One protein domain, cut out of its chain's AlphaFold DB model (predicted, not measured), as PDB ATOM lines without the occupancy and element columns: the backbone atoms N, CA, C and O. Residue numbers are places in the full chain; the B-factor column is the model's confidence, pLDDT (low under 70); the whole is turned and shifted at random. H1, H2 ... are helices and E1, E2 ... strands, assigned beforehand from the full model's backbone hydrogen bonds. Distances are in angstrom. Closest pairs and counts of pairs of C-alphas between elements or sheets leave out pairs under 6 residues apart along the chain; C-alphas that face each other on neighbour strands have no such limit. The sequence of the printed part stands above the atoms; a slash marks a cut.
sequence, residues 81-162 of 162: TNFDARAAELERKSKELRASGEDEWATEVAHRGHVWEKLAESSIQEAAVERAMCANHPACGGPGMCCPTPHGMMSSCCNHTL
ATOM      1  N   THR A  81      35.621  42.418 -33.250       56.97
ATOM      2  CA  THR A  81      36.678  42.142 -34.241       56.97
ATOM      3  C   THR A  81      36.200  41.155 -35.318       56.97
ATOM      4  O   THR A  81      36.865  40.965 -36.329       56.97
ATOM      5  N   ASN A  82      35.025  40.542 -35.133       79.06
ATOM      6  CA  ASN A  82      34.377  39.669 -36.098       79.06
ATOM      7  C   ASN A  82      33.527  40.486 -37.091       79.06
ATOM      8  O   ASN A  82      32.338  40.733 -36.871       79.06
ATOM      9  N   PHE A  83      34.167  40.934 -38.172       77.38
ATOM     10  CA  PHE A  83      33.537  41.719 -39.237       77.38
ATOM     11  C   PHE A  83      32.308  41.011 -39.845       77.38
ATOM     12  O   PHE A  83      31.294  41.667 -40.091       77.38
ATOM     13  N   ASP A  84      32.350  39.680 -39.982       76.56
ATOM     14  CA  ASP A  84      31.249  38.872 -40.525       76.56
ATOM     15  C   ASP A  84      30.011  38.886 -39.616       76.56
ATOM     16  O   ASP A  84      28.884  39.089 -40.076       76.56
ATOM     17  N   ALA A  85      30.205  38.737 -38.302       82.12
ATOM     18  CA  ALA A  85      29.113  38.792 -37.328       82.12
ATOM     19  C   ALA A  85      28.423  40.166 -37.327       82.12
ATOM     20  O   ALA A  85      27.196  40.259 -37.226       82.12
ATOM     21  N   ARG A  86      29.200  41.245 -37.495       82.81
ATOM     22  CA  ARG A  86      28.668  42.610 -37.595       82.81
ATOM     23  C   ARG A  86      27.866  42.821 -38.875       82.81
ATOM     24  O   ARG A  86      26.807  43.448 -38.819       82.81
ATOM     25  N   ALA A  87      28.355  42.307 -40.003       81.75
ATOM     26  CA  ALA A  87      27.657  42.379 -41.281       81.75
ATOM     27  C   ALA A  87      26.314  41.631 -41.221       81.75
ATOM     28  O   ALA A  87      25.279  42.201 -41.570       81.75
ATOM     29  N   ALA A  88      26.303  40.411 -40.673       85.56
ATOM     30  CA  ALA A  88      25.089  39.607 -40.512       85.56
ATOM     31  C   ALA A  88      24.038  40.283 -39.610       85.56
ATOM     32  O   ALA A  88      22.841  40.272 -39.910       85.56
ATOM     33  N   GLU A  89      24.477  40.916 -38.522       88.38
ATOM     34  CA  GLU A  89      23.593  41.643 -37.610       88.38
ATOM     35  C   GLU A  89      22.979  42.896 -38.259       88.38
ATOM     36  O   GLU A  89      21.803  43.205 -38.043       88.38
ATOM     37  N   LEU A  90      23.752  43.622 -39.072       86.88
ATOM     38  CA  LEU A  90      23.241  44.771 -39.822       86.88
ATOM     39  C   LEU A  90      22.242  44.330 -40.896       86.88
ATOM     40  O   LEU A  90      21.194  44.952 -41.044       86.88
ATOM     41  N   GLU A  91      22.493  43.215 -41.574       90.06
ATOM     42  CA  GLU A  91      21.552  42.655 -42.546       90.06
ATOM     43  C   GLU A  91      20.217  42.251 -41.894       90.06
ATOM     44  O   GLU A  91      19.140  42.556 -42.418       90.06
ATOM     45  N   ARG A  92      20.257  41.627 -40.708       89.94
ATOM     46  CA  ARG A  92      19.048  41.308 -39.927       89.94
ATOM     47  C   ARG A  92      18.259  42.573 -39.580       89.94
ATOM     48  O   ARG A  92      17.059  42.638 -39.842       89.94
ATOM     49  N   LYS A  93      18.938  43.596 -39.057       89.31
ATOM     50  CA  LYS A  93      18.321  44.887 -38.715       89.31
ATOM     51  C   LYS A  93      17.734  45.601 -39.927       89.31
ATOM     52  O   LYS A  93      16.652  46.169 -39.832       89.31
ATOM     53  N   SER A  94      18.405  45.543 -41.076       86.88
ATOM     54  CA  SER A  94      17.873  46.099 -42.323       86.88
ATOM     55  C   SER A  94      16.534  45.453 -42.690       86.88
ATOM     56  O   SER A  94      15.581  46.154 -43.029       86.88
ATOM     57  N   LYS A  95      16.417  44.125 -42.568       90.44
ATOM     58  CA  LYS A  95      15.161  43.400 -42.840       90.44
ATOM     59  C   LYS A  95      14.042  43.781 -41.876       90.44
ATOM     60  O   LYS A  95      12.908  43.948 -42.316       90.44
ATOM     61  N   GLU A  96      14.357  43.959 -40.596       90.62
ATOM     62  CA  GLU A  96      13.392  44.401 -39.578       90.62
ATOM     63  C   GLU A  96      12.866  45.812 -39.855       90.62
ATOM     64  O   GLU A  96      11.663  46.056 -39.753       90.62
ATOM     65  N   LEU A  97      13.746  46.716 -40.288       86.75
ATOM     66  CA  LEU A  97      13.376  48.077 -40.675       86.75
ATOM     67  C   LEU A  97      12.482  48.085 -41.922       86.75
ATOM     68  O   LEU A  97      11.454  48.758 -41.919       86.75
ATOM     69  N   ARG A  98      12.788  47.266 -42.945       88.94
ATOM     70  CA  ARG A  98      11.896  47.109 -44.115       88.94
ATOM     71  C   ARG A  98      10.531  46.558 -43.718       88.94
ATOM     72  O   ARG A  98       9.511  47.057 -44.176       88.94
ATOM     73  N   ALA A  99      10.499  45.554 -42.842       91.81
ATOM     74  CA  ALA A  99       9.247  44.983 -42.348       91.81
ATOM     75  C   ALA A  99       8.405  46.000 -41.553       91.81
ATOM     76  O   ALA A  99       7.184  45.872 -41.500       91.81
ATOM     77  N   SER A 100       9.049  47.015 -40.975       90.81
ATOM     78  CA  SER A 100       8.411  48.087 -40.202       90.81
ATOM     79  C   SER A 100       8.044  49.321 -41.044       90.81
ATOM     80  O   SER A 100       7.463  50.264 -40.514       90.81
ATOM     81  N   GLY A 101       8.351  49.326 -42.349       90.94
ATOM     82  CA  GLY A 101       8.100  50.457 -43.251       90.94
ATOM     83  C   GLY A 101       9.129  51.592 -43.157       90.94
ATOM     84  O   GLY A 101       8.891  52.681 -43.672       90.94
ATOM     85  N   GLU A 102      10.276  51.357 -42.514       87.88
ATOM     86  CA  GLU A 102      11.386  52.310 -42.395       87.88
ATOM     87  C   GLU A 102      12.416  52.102 -43.524       87.88
ATOM     88  O   GLU A 102      13.592  51.821 -43.283       87.88
ATOM     89  N   ASP A 103      11.976  52.211 -44.782       82.62
ATOM     90  CA  ASP A 103      12.780  51.850 -45.966       82.62
ATOM     91  C   ASP A 103      14.074  52.673 -46.130       82.62
ATOM     92  O   ASP A 103      15.100  52.152 -46.586       82.62
ATOM     93  N   GLU A 104      14.057  53.947 -45.729       84.44
ATOM     94  CA  GLU A 104      15.234  54.825 -45.763       84.44
ATOM     95  C   GLU A 104      16.319  54.329 -44.792       84.44
ATOM     96  O   GLU A 104      17.465  54.098 -45.185       84.44
ATOM     97  N   TRP A 105      15.932  54.029 -43.551       83.06
ATOM     98  CA  TRP A 105      16.825  53.471 -42.534       83.06
ATOM     99  C   TRP A 105      17.296  52.066 -42.884       83.06
ATOM    100  O   TRP A 105      18.465  51.729 -42.684       83.06
ATOM    101  N   ALA A 106      16.416  51.242 -43.450       82.56
ATOM    102  CA  ALA A 106      16.789  49.918 -43.916       82.56
ATOM    103  C   ALA A 106      17.886  49.971 -44.987       82.56
ATOM    104  O   ALA A 106      18.771  49.109 -45.000       82.56
ATOM    105  N   THR A 107      17.837  50.975 -45.866       86.19
ATOM    106  CA  THR A 107      18.839  51.199 -46.913       86.19
ATOM    107  C   THR A 107      20.175  51.632 -46.316       86.19
ATOM    108  O   THR A 107      21.211  51.068 -46.675       86.19
ATOM    109  N   GLU A 108      20.171  52.555 -45.352       86.56
ATOM    110  CA  GLU A 108      21.392  52.971 -44.650       86.56
ATOM    111  C   GLU A 108      22.037  51.804 -43.884       86.56
ATOM    112  O   GLU A 108      23.246  51.570 -43.972       86.56
ATOM    113  N   VAL A 109      21.234  51.028 -43.155       85.62
ATOM    114  CA  VAL A 109      21.720  49.883 -42.377       85.62
ATOM    115  C   VAL A 109      22.268  48.780 -43.291       85.62
ATOM    116  O   VAL A 109      23.321  48.219 -42.982       85.62
ATOM    117  N   ALA A 110      21.631  48.520 -44.438       85.19
ATOM    118  CA  ALA A 110      22.155  47.597 -45.449       85.19
ATOM    119  C   ALA A 110      23.494  48.078 -46.025       85.19
ATOM    120  O   ALA A 110      24.439  47.298 -46.131       85.19
ATOM    121  N   HIS A 111      23.608  49.372 -46.346       86.50
ATOM    122  CA  HIS A 111      24.858  49.948 -46.840       86.50
ATOM    123  C   HIS A 111      25.993  49.769 -45.826       86.50
ATOM    124  O   HIS A 111      27.088  49.336 -46.180       86.50
ATOM    125  N   ARG A 112      25.716  50.017 -44.541       84.00
ATOM    126  CA  ARG A 112      26.683  49.764 -43.468       84.00
ATOM    127  C   ARG A 112      27.057  48.285 -43.394       84.00
ATOM    128  O   ARG A 112      28.241  47.996 -43.275       84.00
ATOM    129  N   GLY A 113      26.097  47.363 -43.498       85.31
ATOM    130  CA  GLY A 113      26.365  45.919 -43.546       85.31
ATOM    131  C   GLY A 113      27.341  45.544 -44.663       85.31
ATOM    132  O   GLY A 113      28.330  44.861 -44.406       85.31
ATOM    133  N   HIS A 114      27.136  46.094 -45.860       84.12
ATOM    134  CA  HIS A 114      28.024  45.881 -47.002       84.12
ATOM    135  C   HIS A 114      29.444  46.427 -46.784       84.12
ATOM    136  O   HIS A 114      30.426  45.791 -47.161       84.12
ATOM    137  N   VAL A 115      29.587  47.587 -46.134       87.31
ATOM    138  CA  VAL A 115      30.914  48.117 -45.769       87.31
ATOM    139  C   VAL A 115      31.647  47.158 -44.824       87.31
ATOM    140  O   VAL A 115      32.840  46.924 -45.001       87.31
ATOM    141  N   TRP A 116      30.948  46.570 -43.850       81.19
ATOM    142  CA  TRP A 116      31.539  45.590 -42.930       81.19
ATOM    143  C   TRP A 116      31.959  44.295 -43.635       81.19
ATOM    144  O   TRP A 116      33.040  43.787 -43.354       81.19
ATOM    145  N   GLU A 117      31.165  43.812 -44.589       82.75
ATOM    146  CA  GLU A 117      31.519  42.672 -45.447       82.75
ATOM    147  C   GLU A 117      32.791  42.954 -46.263       82.75
ATOM    148  O   GLU A 117      33.730  42.159 -46.264       82.75
ATOM    149  N   LYS A 118      32.890  44.137 -46.882       82.81
ATOM    150  CA  LYS A 118      34.093  44.536 -47.632       82.81
ATOM    151  C   LYS A 118      35.333  44.656 -46.747       82.81
ATOM    152  O   LYS A 118      36.433  44.324 -47.184       82.81
ATOM    153  N   LEU A 119      35.171  45.102 -45.501       76.38
ATOM    154  CA  LEU A 119      36.261  45.116 -44.524       76.38
ATOM    155  C   LEU A 119      36.690  43.698 -44.125       76.38
ATOM    156  O   LEU A 119      37.891  43.455 -44.007       76.38
ATOM    157  N   ALA A 120      35.746  42.763 -43.975       76.19
ATOM    158  CA  ALA A 120      36.052  41.354 -43.728       76.19
ATOM    159  C   ALA A 120      36.875  40.756 -44.882       76.19
ATOM    160  O   ALA A 120      37.945  40.189 -44.656       76.19
ATOM    161  N   GLU A 121      36.430  40.964 -46.125       75.31
ATOM    162  CA  GLU A 121      37.137  40.514 -47.331       75.31
ATOM    163  C   GLU A 121      38.554  41.100 -47.420       75.31
ATOM    164  O   GLU A 121      39.519  40.365 -47.641       75.31
ATOM    165  N   SER A 122      38.698  42.412 -47.196       75.00
ATOM    166  CA  SER A 122      40.002  43.083 -47.213       75.00
ATOM    167  C   SER A 122      40.928  42.545 -46.122       75.00
ATOM    168  O   SER A 122      42.106  42.314 -46.382       75.00
ATOM    169  N   SER A 123      40.406  42.295 -44.919       74.38
ATOM    170  CA  SER A 123      41.187  41.730 -43.813       74.38
ATOM    171  C   SER A 123      41.675  40.310 -44.123       74.38
ATOM    172  O   SER A 123      42.832  39.976 -43.855       74.38
ATOM    173  N   ILE A 124      40.839  39.483 -44.758       71.50
ATOM    174  CA  ILE A 124      41.231  38.144 -45.221       71.50
ATOM    175  C   ILE A 124      42.311  38.243 -46.303       71.50
ATOM    176  O   ILE A 124      43.277  37.477 -46.271       71.50
ATOM    177  N   GLN A 125      42.171  39.179 -47.245       66.94
ATOM    178  CA  GLN A 125      43.150  39.386 -48.308       66.94
ATOM    179  C   GLN A 125      44.502  39.847 -47.750       66.94
ATOM    180  O   GLN A 125      45.526  39.293 -48.141       66.94
ATOM    181  N   GLU A 126      44.521  40.788 -46.807       70.19
ATOM    182  CA  GLU A 126      45.743  41.213 -46.114       70.19
ATOM    183  C   GLU A 126      46.410  40.036 -45.391       70.19
ATOM    184  O   GLU A 126      47.594  39.777 -45.603       70.19
ATOM    185  N   ALA A 127      45.641  39.247 -44.635       64.50
ATOM    186  CA  ALA A 127      46.161  38.071 -43.939       64.50
ATOM    187  C   ALA A 127      46.671  36.977 -44.900       64.50
ATOM    188  O   ALA A 127      47.591  36.224 -44.565       64.50
ATOM    189  N   ALA A 128      46.072  36.844 -46.085       62.78
ATOM    190  CA  ALA A 128      46.528  35.922 -47.124       62.78
ATOM    191  C   ALA A 128      47.821  36.412 -47.790       62.78
ATOM    192  O   ALA A 128      48.735  35.614 -48.011       62.78
ATOM    193  N   VAL A 129      47.919  37.714 -48.064       66.75
ATOM    194  CA  VAL A 129      49.129  38.356 -48.593       66.75
ATOM    195  C   VAL A 129      50.275  38.229 -47.593       66.75
ATOM    196  O   VAL A 129      51.363  37.809 -47.976       66.75
ATOM    197  N   GLU A 130      50.026  38.485 -46.311       64.00
ATOM    198  CA  GLU A 130      51.016  38.324 -45.242       64.00
ATOM    199  C   GLU A 130      51.503  36.870 -45.139       64.00
ATOM    200  O   GLU A 130      52.709  36.609 -45.140       64.00
ATOM    201  N   ARG A 131      50.584  35.893 -45.166       62.91
ATOM    202  CA  ARG A 131      50.939  34.463 -45.209       62.91
ATOM    203  C   ARG A 131      51.771  34.101 -46.439       62.91
ATOM    204  O   ARG A 131      52.739  33.353 -46.305       62.91
ATOM    205  N   ALA A 132      51.420  34.618 -47.615       62.09
ATOM    206  CA  ALA A 132      52.158  34.368 -48.852       62.09
ATOM    207  C   ALA A 132      53.563  34.995 -48.821       62.09
ATOM    208  O   ALA A 132      54.537  34.356 -49.220       62.09
ATOM    209  N   MET A 133      53.689  36.215 -48.298       63.91
ATOM    210  CA  MET A 133      54.978  36.886 -48.107       63.91
ATOM    211  C   MET A 133      55.864  36.128 -47.112       63.91
ATOM    212  O   MET A 133      57.064  35.997 -47.339       63.91
ATOM    213  N   CYS A 134      55.274  35.561 -46.059       62.66
ATOM    214  CA  CYS A 134      55.970  34.709 -45.100       62.66
ATOM    215  C   CYS A 134      56.419  33.361 -45.671       62.66
ATOM    216  O   CYS A 134      57.534  32.921 -45.400       62.66
ATOM    217  N   ALA A 135      55.577  32.702 -46.471       63.06
ATOM    218  CA  ALA A 135      55.910  31.418 -47.091       63.06
ATOM    219  C   ALA A 135      57.137  31.511 -48.017       63.06
ATOM    220  O   ALA A 135      57.881  30.543 -48.159       63.06
ATOM    221  N   ASN A 136      57.388  32.691 -48.591       62.38
ATOM    222  CA  ASN A 136      58.561  32.964 -49.419       62.38
ATOM    223  C   ASN A 136      59.855  33.200 -48.614       62.38
ATOM    224  O   ASN A 136      60.907  33.411 -49.217       62.38
ATOM    225  N   HIS A 137      59.810  33.148 -47.277       65.88
ATOM    226  CA  HIS A 137      60.965  33.369 -46.407       65.88
ATOM    227  C   HIS A 137      61.329  32.090 -45.619       65.88
ATOM    228  O   HIS A 137      60.985  31.958 -44.440       65.88
ATOM    229  N   PRO A 138      62.061  31.128 -46.224       63.41
ATOM    230  CA  PRO A 138      62.320  29.808 -45.631       63.41
ATOM    231  C   PRO A 138      63.089  29.862 -44.303       63.41
ATOM    232  O   PRO A 138      63.000  28.936 -43.502       63.41
ATOM    233  N   ALA A 139      63.803  30.960 -44.034       67.19
ATOM    234  CA  ALA A 139      64.497  31.169 -42.766       67.19
ATOM    235  C   ALA A 139      63.549  31.325 -41.560       67.19
ATOM    236  O   ALA A 139      63.992  31.149 -40.431       67.19
ATOM    237  N   CYS A 140      62.262  31.632 -41.777       66.12
ATOM    238  CA  CYS A 140      61.305  31.841 -40.686       66.12
ATOM    239  C   CYS A 140      60.569  30.563 -40.259       66.12
ATOM    240  O   CYS A 140      59.738  30.611 -39.367       66.12
ATOM    241  N   GLY A 141      60.862  29.395 -40.840       63.44
ATOM    242  CA  GLY A 141      60.361  28.112 -40.327       63.44
ATOM    243  C   GLY A 141      58.856  27.842 -40.496       63.44
ATOM    244  O   GLY A 141      58.409  26.759 -40.129       63.44
ATOM    245  N   GLY A 142      58.071  28.761 -41.074       61.09
ATOM    246  CA  GLY A 142      56.673  28.511 -41.438       61.09
ATOM    247  C   GLY A 142      55.762  29.747 -41.436       61.09
ATOM    248  O   GLY A 142      56.210  30.863 -41.163       61.09
ATOM    249  N   PRO A 143      54.465  29.562 -41.751       60.72
ATOM    250  CA  PRO A 143      53.463  30.626 -41.703       60.72
ATOM    251  C   PRO A 143      53.304  31.182 -40.279       60.72
ATOM    252  O   PRO A 143      53.204  30.409 -39.331       60.72
ATOM    253  N   GLY A 144      53.234  32.509 -40.131       61.56
ATOM    254  CA  GLY A 144      53.020  33.179 -38.834       61.56
ATOM    255  C   GLY A 144      54.290  33.487 -38.034       61.56
ATOM    256  O   GLY A 144      54.205  34.062 -36.956       61.56
ATOM    257  N   MET A 145      55.464  33.149 -38.567       65.06
ATOM    258  CA  MET A 145      56.763  33.369 -37.916       65.06
ATOM    259  C   MET A 145      57.489  34.614 -38.435       65.06
ATOM    260  O   MET A 145      58.690  34.777 -38.211       65.06
ATOM    261  N   CYS A 146      56.793  35.488 -39.162       70.19
ATOM    262  CA  CYS A 146      57.358  36.744 -39.630       70.19
ATOM    263  C   CYS A 146      56.589  37.930 -39.082       70.19
ATOM    264  O   CYS A 146      55.365  37.925 -39.007       70.19
ATOM    265  N   CYS A 147      57.357  38.939 -38.706       69.44
ATOM    266  CA  CYS A 147      56.880  40.130 -38.044       69.44
ATOM    267  C   CYS A 147      57.045  41.314 -39.002       69.44
ATOM    268  O   CYS A 147      58.081  41.410 -39.673       69.44
ATOM    269  N   PRO A 148      56.071  42.235 -39.068       65.00
ATOM    270  CA  PRO A 148      56.231  43.455 -39.838       65.00
ATOM    271  C   PRO A 148      57.416  44.260 -39.292       65.00
ATOM    272  O   PRO A 148      57.539  44.491 -38.089       65.00
ATOM    273  N   THR A 149      58.306  44.692 -40.181       60.12
ATOM    274  CA  THR A 149      59.370  45.640 -39.826       60.12
ATOM    275  C   THR A 149      58.778  47.014 -39.477       60.12
ATOM    276  O   THR A 149      57.699  47.358 -39.962       60.12
ATOM    277  N   PRO A 150      59.491  47.863 -38.709       55.75
ATOM    278  CA  PRO A 150      59.048  49.226 -38.379       55.75
ATOM    279  C   PRO A 150      58.729  50.104 -39.601       55.75
ATOM    280  O   PRO A 150      57.973  51.064 -39.500       55.75
ATOM    281  N   HIS A 151      59.285  49.763 -40.767       52.91
ATOM    282  CA  HIS A 151      59.033  50.437 -42.042       52.91
ATOM    283  C   HIS A 151      57.830  49.868 -42.820       52.91
ATOM    284  O   HIS A 151      57.557  50.309 -43.933       52.91
ATOM    285  N   GLY A 152      57.105  48.901 -42.252       52.94
ATOM    286  CA  GLY A 152      55.792  48.453 -42.722       52.94
ATOM    287  C   GLY A 152      55.766  47.682 -44.043       52.94
ATOM    288  O   GLY A 152      54.676  47.434 -44.546       52.94
ATOM    289  N   MET A 153      56.918  47.312 -44.620       53.03
ATOM    290  CA  MET A 153      56.965  46.722 -45.969       53.03
ATOM    291  C   MET A 153      57.643  45.353 -46.083       53.03
ATOM    292  O   MET A 153      57.541  44.743 -47.143       53.03
ATOM    293  N   MET A 154      58.309  44.828 -45.046       54.44
ATOM    294  CA  MET A 154      58.946  43.500 -45.119       54.44
ATOM    295  C   MET A 154      58.955  42.761 -43.779       54.44
ATOM    296  O   MET A 154      58.993  43.382 -42.717       54.44
ATOM    297  N   SER A 155      58.933  41.435 -43.873       55.16
ATOM    298  CA  SER A 155      58.872  40.437 -42.812       55.16
ATOM    299  C   SER A 155      60.276  39.996 -42.384       55.16
ATOM    300  O   SER A 155      60.883  39.140 -43.025       55.16
ATOM    301  N   SER A 156      60.816  40.539 -41.290       62.12
ATOM    302  CA  SER A 156      61.891  39.819 -40.594       62.12
ATOM    303  C   SER A 156      61.274  38.603 -39.909       62.12
ATOM    304  O   SER A 156      60.119  38.671 -39.479       62.12
ATOM    305  N   CYS A 157      62.019  37.508 -39.749       69.50
ATOM    306  CA  CYS A 157      61.549  36.452 -38.858       69.50
ATOM    307  C   CYS A 157      61.335  37.060 -37.473       69.50
ATOM    308  O   CYS A 157      62.168  37.846 -37.010       69.50
ATOM    309  N   CYS A 158      60.202  36.754 -36.847       72.00
ATOM    310  CA  CYS A 158      59.978  37.127 -35.464       72.00
ATOM    311  C   CYS A 158      61.135  36.520 -34.671       72.00
ATOM    312  O   CYS A 158      61.327  35.304 -34.669       72.00
ATOM    313  N   ASN A 159      61.993  37.376 -34.116       62.06
ATOM    314  CA  ASN A 159      63.167  36.930 -33.388       62.06
ATOM    315  C   ASN A 159      62.661  36.221 -32.130       62.06
ATOM    316  O   ASN A 159      62.262  36.870 -31.166       62.06
ATOM    317  N   HIS A 160      62.610  34.891 -32.157       55.03
ATOM    318  CA  HIS A 160      62.361  34.098 -30.967       55.03
ATOM    319  C   HIS A 160      63.649  34.088 -30.148       55.03
ATOM    320  O   HIS A 160      64.405  33.120 -30.156       55.03
ATOM    321  N   THR A 161      63.920  35.182 -29.442       40.22
ATOM    322  CA  THR A 161      64.664  35.069 -28.188       40.22
ATOM    323  C   THR A 161      63.778  34.278 -27.231       40.22
ATOM    324  O   THR A 161      62.846  34.830 -26.647       40.22
ATOM    325  N   LEU A 162      64.014  32.962 -27.195       40.25
ATOM    326  CA  LEU A 162      63.694  32.096 -26.061       40.25
ATOM    327  C   LEU A 162      64.384  32.616 -24.797       40.25
ATOM    328  O   LEU A 162      65.545  33.075 -24.919       40.25
TER     329      LEU A 162
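What this domain is: This is residues 81 to 162 of the 162 residues of the protein "Hypothetical protein" of Noctiluca scintillans (UniProt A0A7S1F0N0). The model is a long helical hairpin of unequal arms with a small head: the long helix H2 makes the length, the shorter H1 folds back side by side with its first part, and at the far end of H2 a small head of loops holds the short strand hairpin E1 and E2. The C-alphas span 59 by 23 by 19 A, a rod, and the whole is extended, with a radius of gyration of the C-alphas of 19.6 A. The printed part has 82 residues, with two named helices and two named strands in the order H1, H2, E1, E2 along the chain. The sheet has the order E1 - E2 and is antiparallel, and the class is mostly helix.

How they stand to each other: The strands E1, residues 146 to 148, and E2, residues 155 to 157, are antiparallel neighbours and form a hairpin, with 136 degrees between their directions. The C-alphas of Cys 146 and Cys 157 face each other at 4.3 A. N 147 and O 156 are within hydrogen-bond range at 2.9 A, and so are N 156 and O 147 at 3.3 A. The helix H2, residues 103 to 135, comes within 10 A of this sheet with its residues 130 to 135. Its closest C-alphas to E1 are those of Cys 134 and Cys 146, 6.0 A apart, and to E2 those of Cys 134 and Ser 155, 6.8 A apart. The helix H1, residues 83 to 99, touches H2, with the C-alphas of Ser 94 and Ala 106 closest at 4.3 A. H1 and H2 form a helical hairpin, running opposite ways at a shallow tilt of 15 degrees. H1 is apart from E1 and from E2. In both helices every O i to N i+4 pair is within hydrogen-bond range.

Where its parts are: E1 begins at C-alpha 146, (57.358, 36.744, -39.630), and measures 6.8 A from first to last C-alpha; E2 measures 6.2 A. H2 measures 47.7 A, from C-alpha 103 at (12.780, 51.850, -45.966) to C-alpha 135 at (55.910, 31.418, -47.091). H1 measures 24.7 A and begins at C-alpha 83, (33.537, 41.719, -39.237).

The domain as a whole: The two C-alphas farthest apart are those of Gly 101 and Leu 162, the chain's last residue, at 61.0 A. The printed part has no cut. The link from H1 to H2 is tight, with 3 residues; those from H2 to E1, with 10 residues, and from E1 to E2, with 6, are short. The mean pLDDT of the printed part is 73.3; 36 residues are under 70, namely residues 81 and 125, 127 to 145, 147 to 157, and 159 to 162.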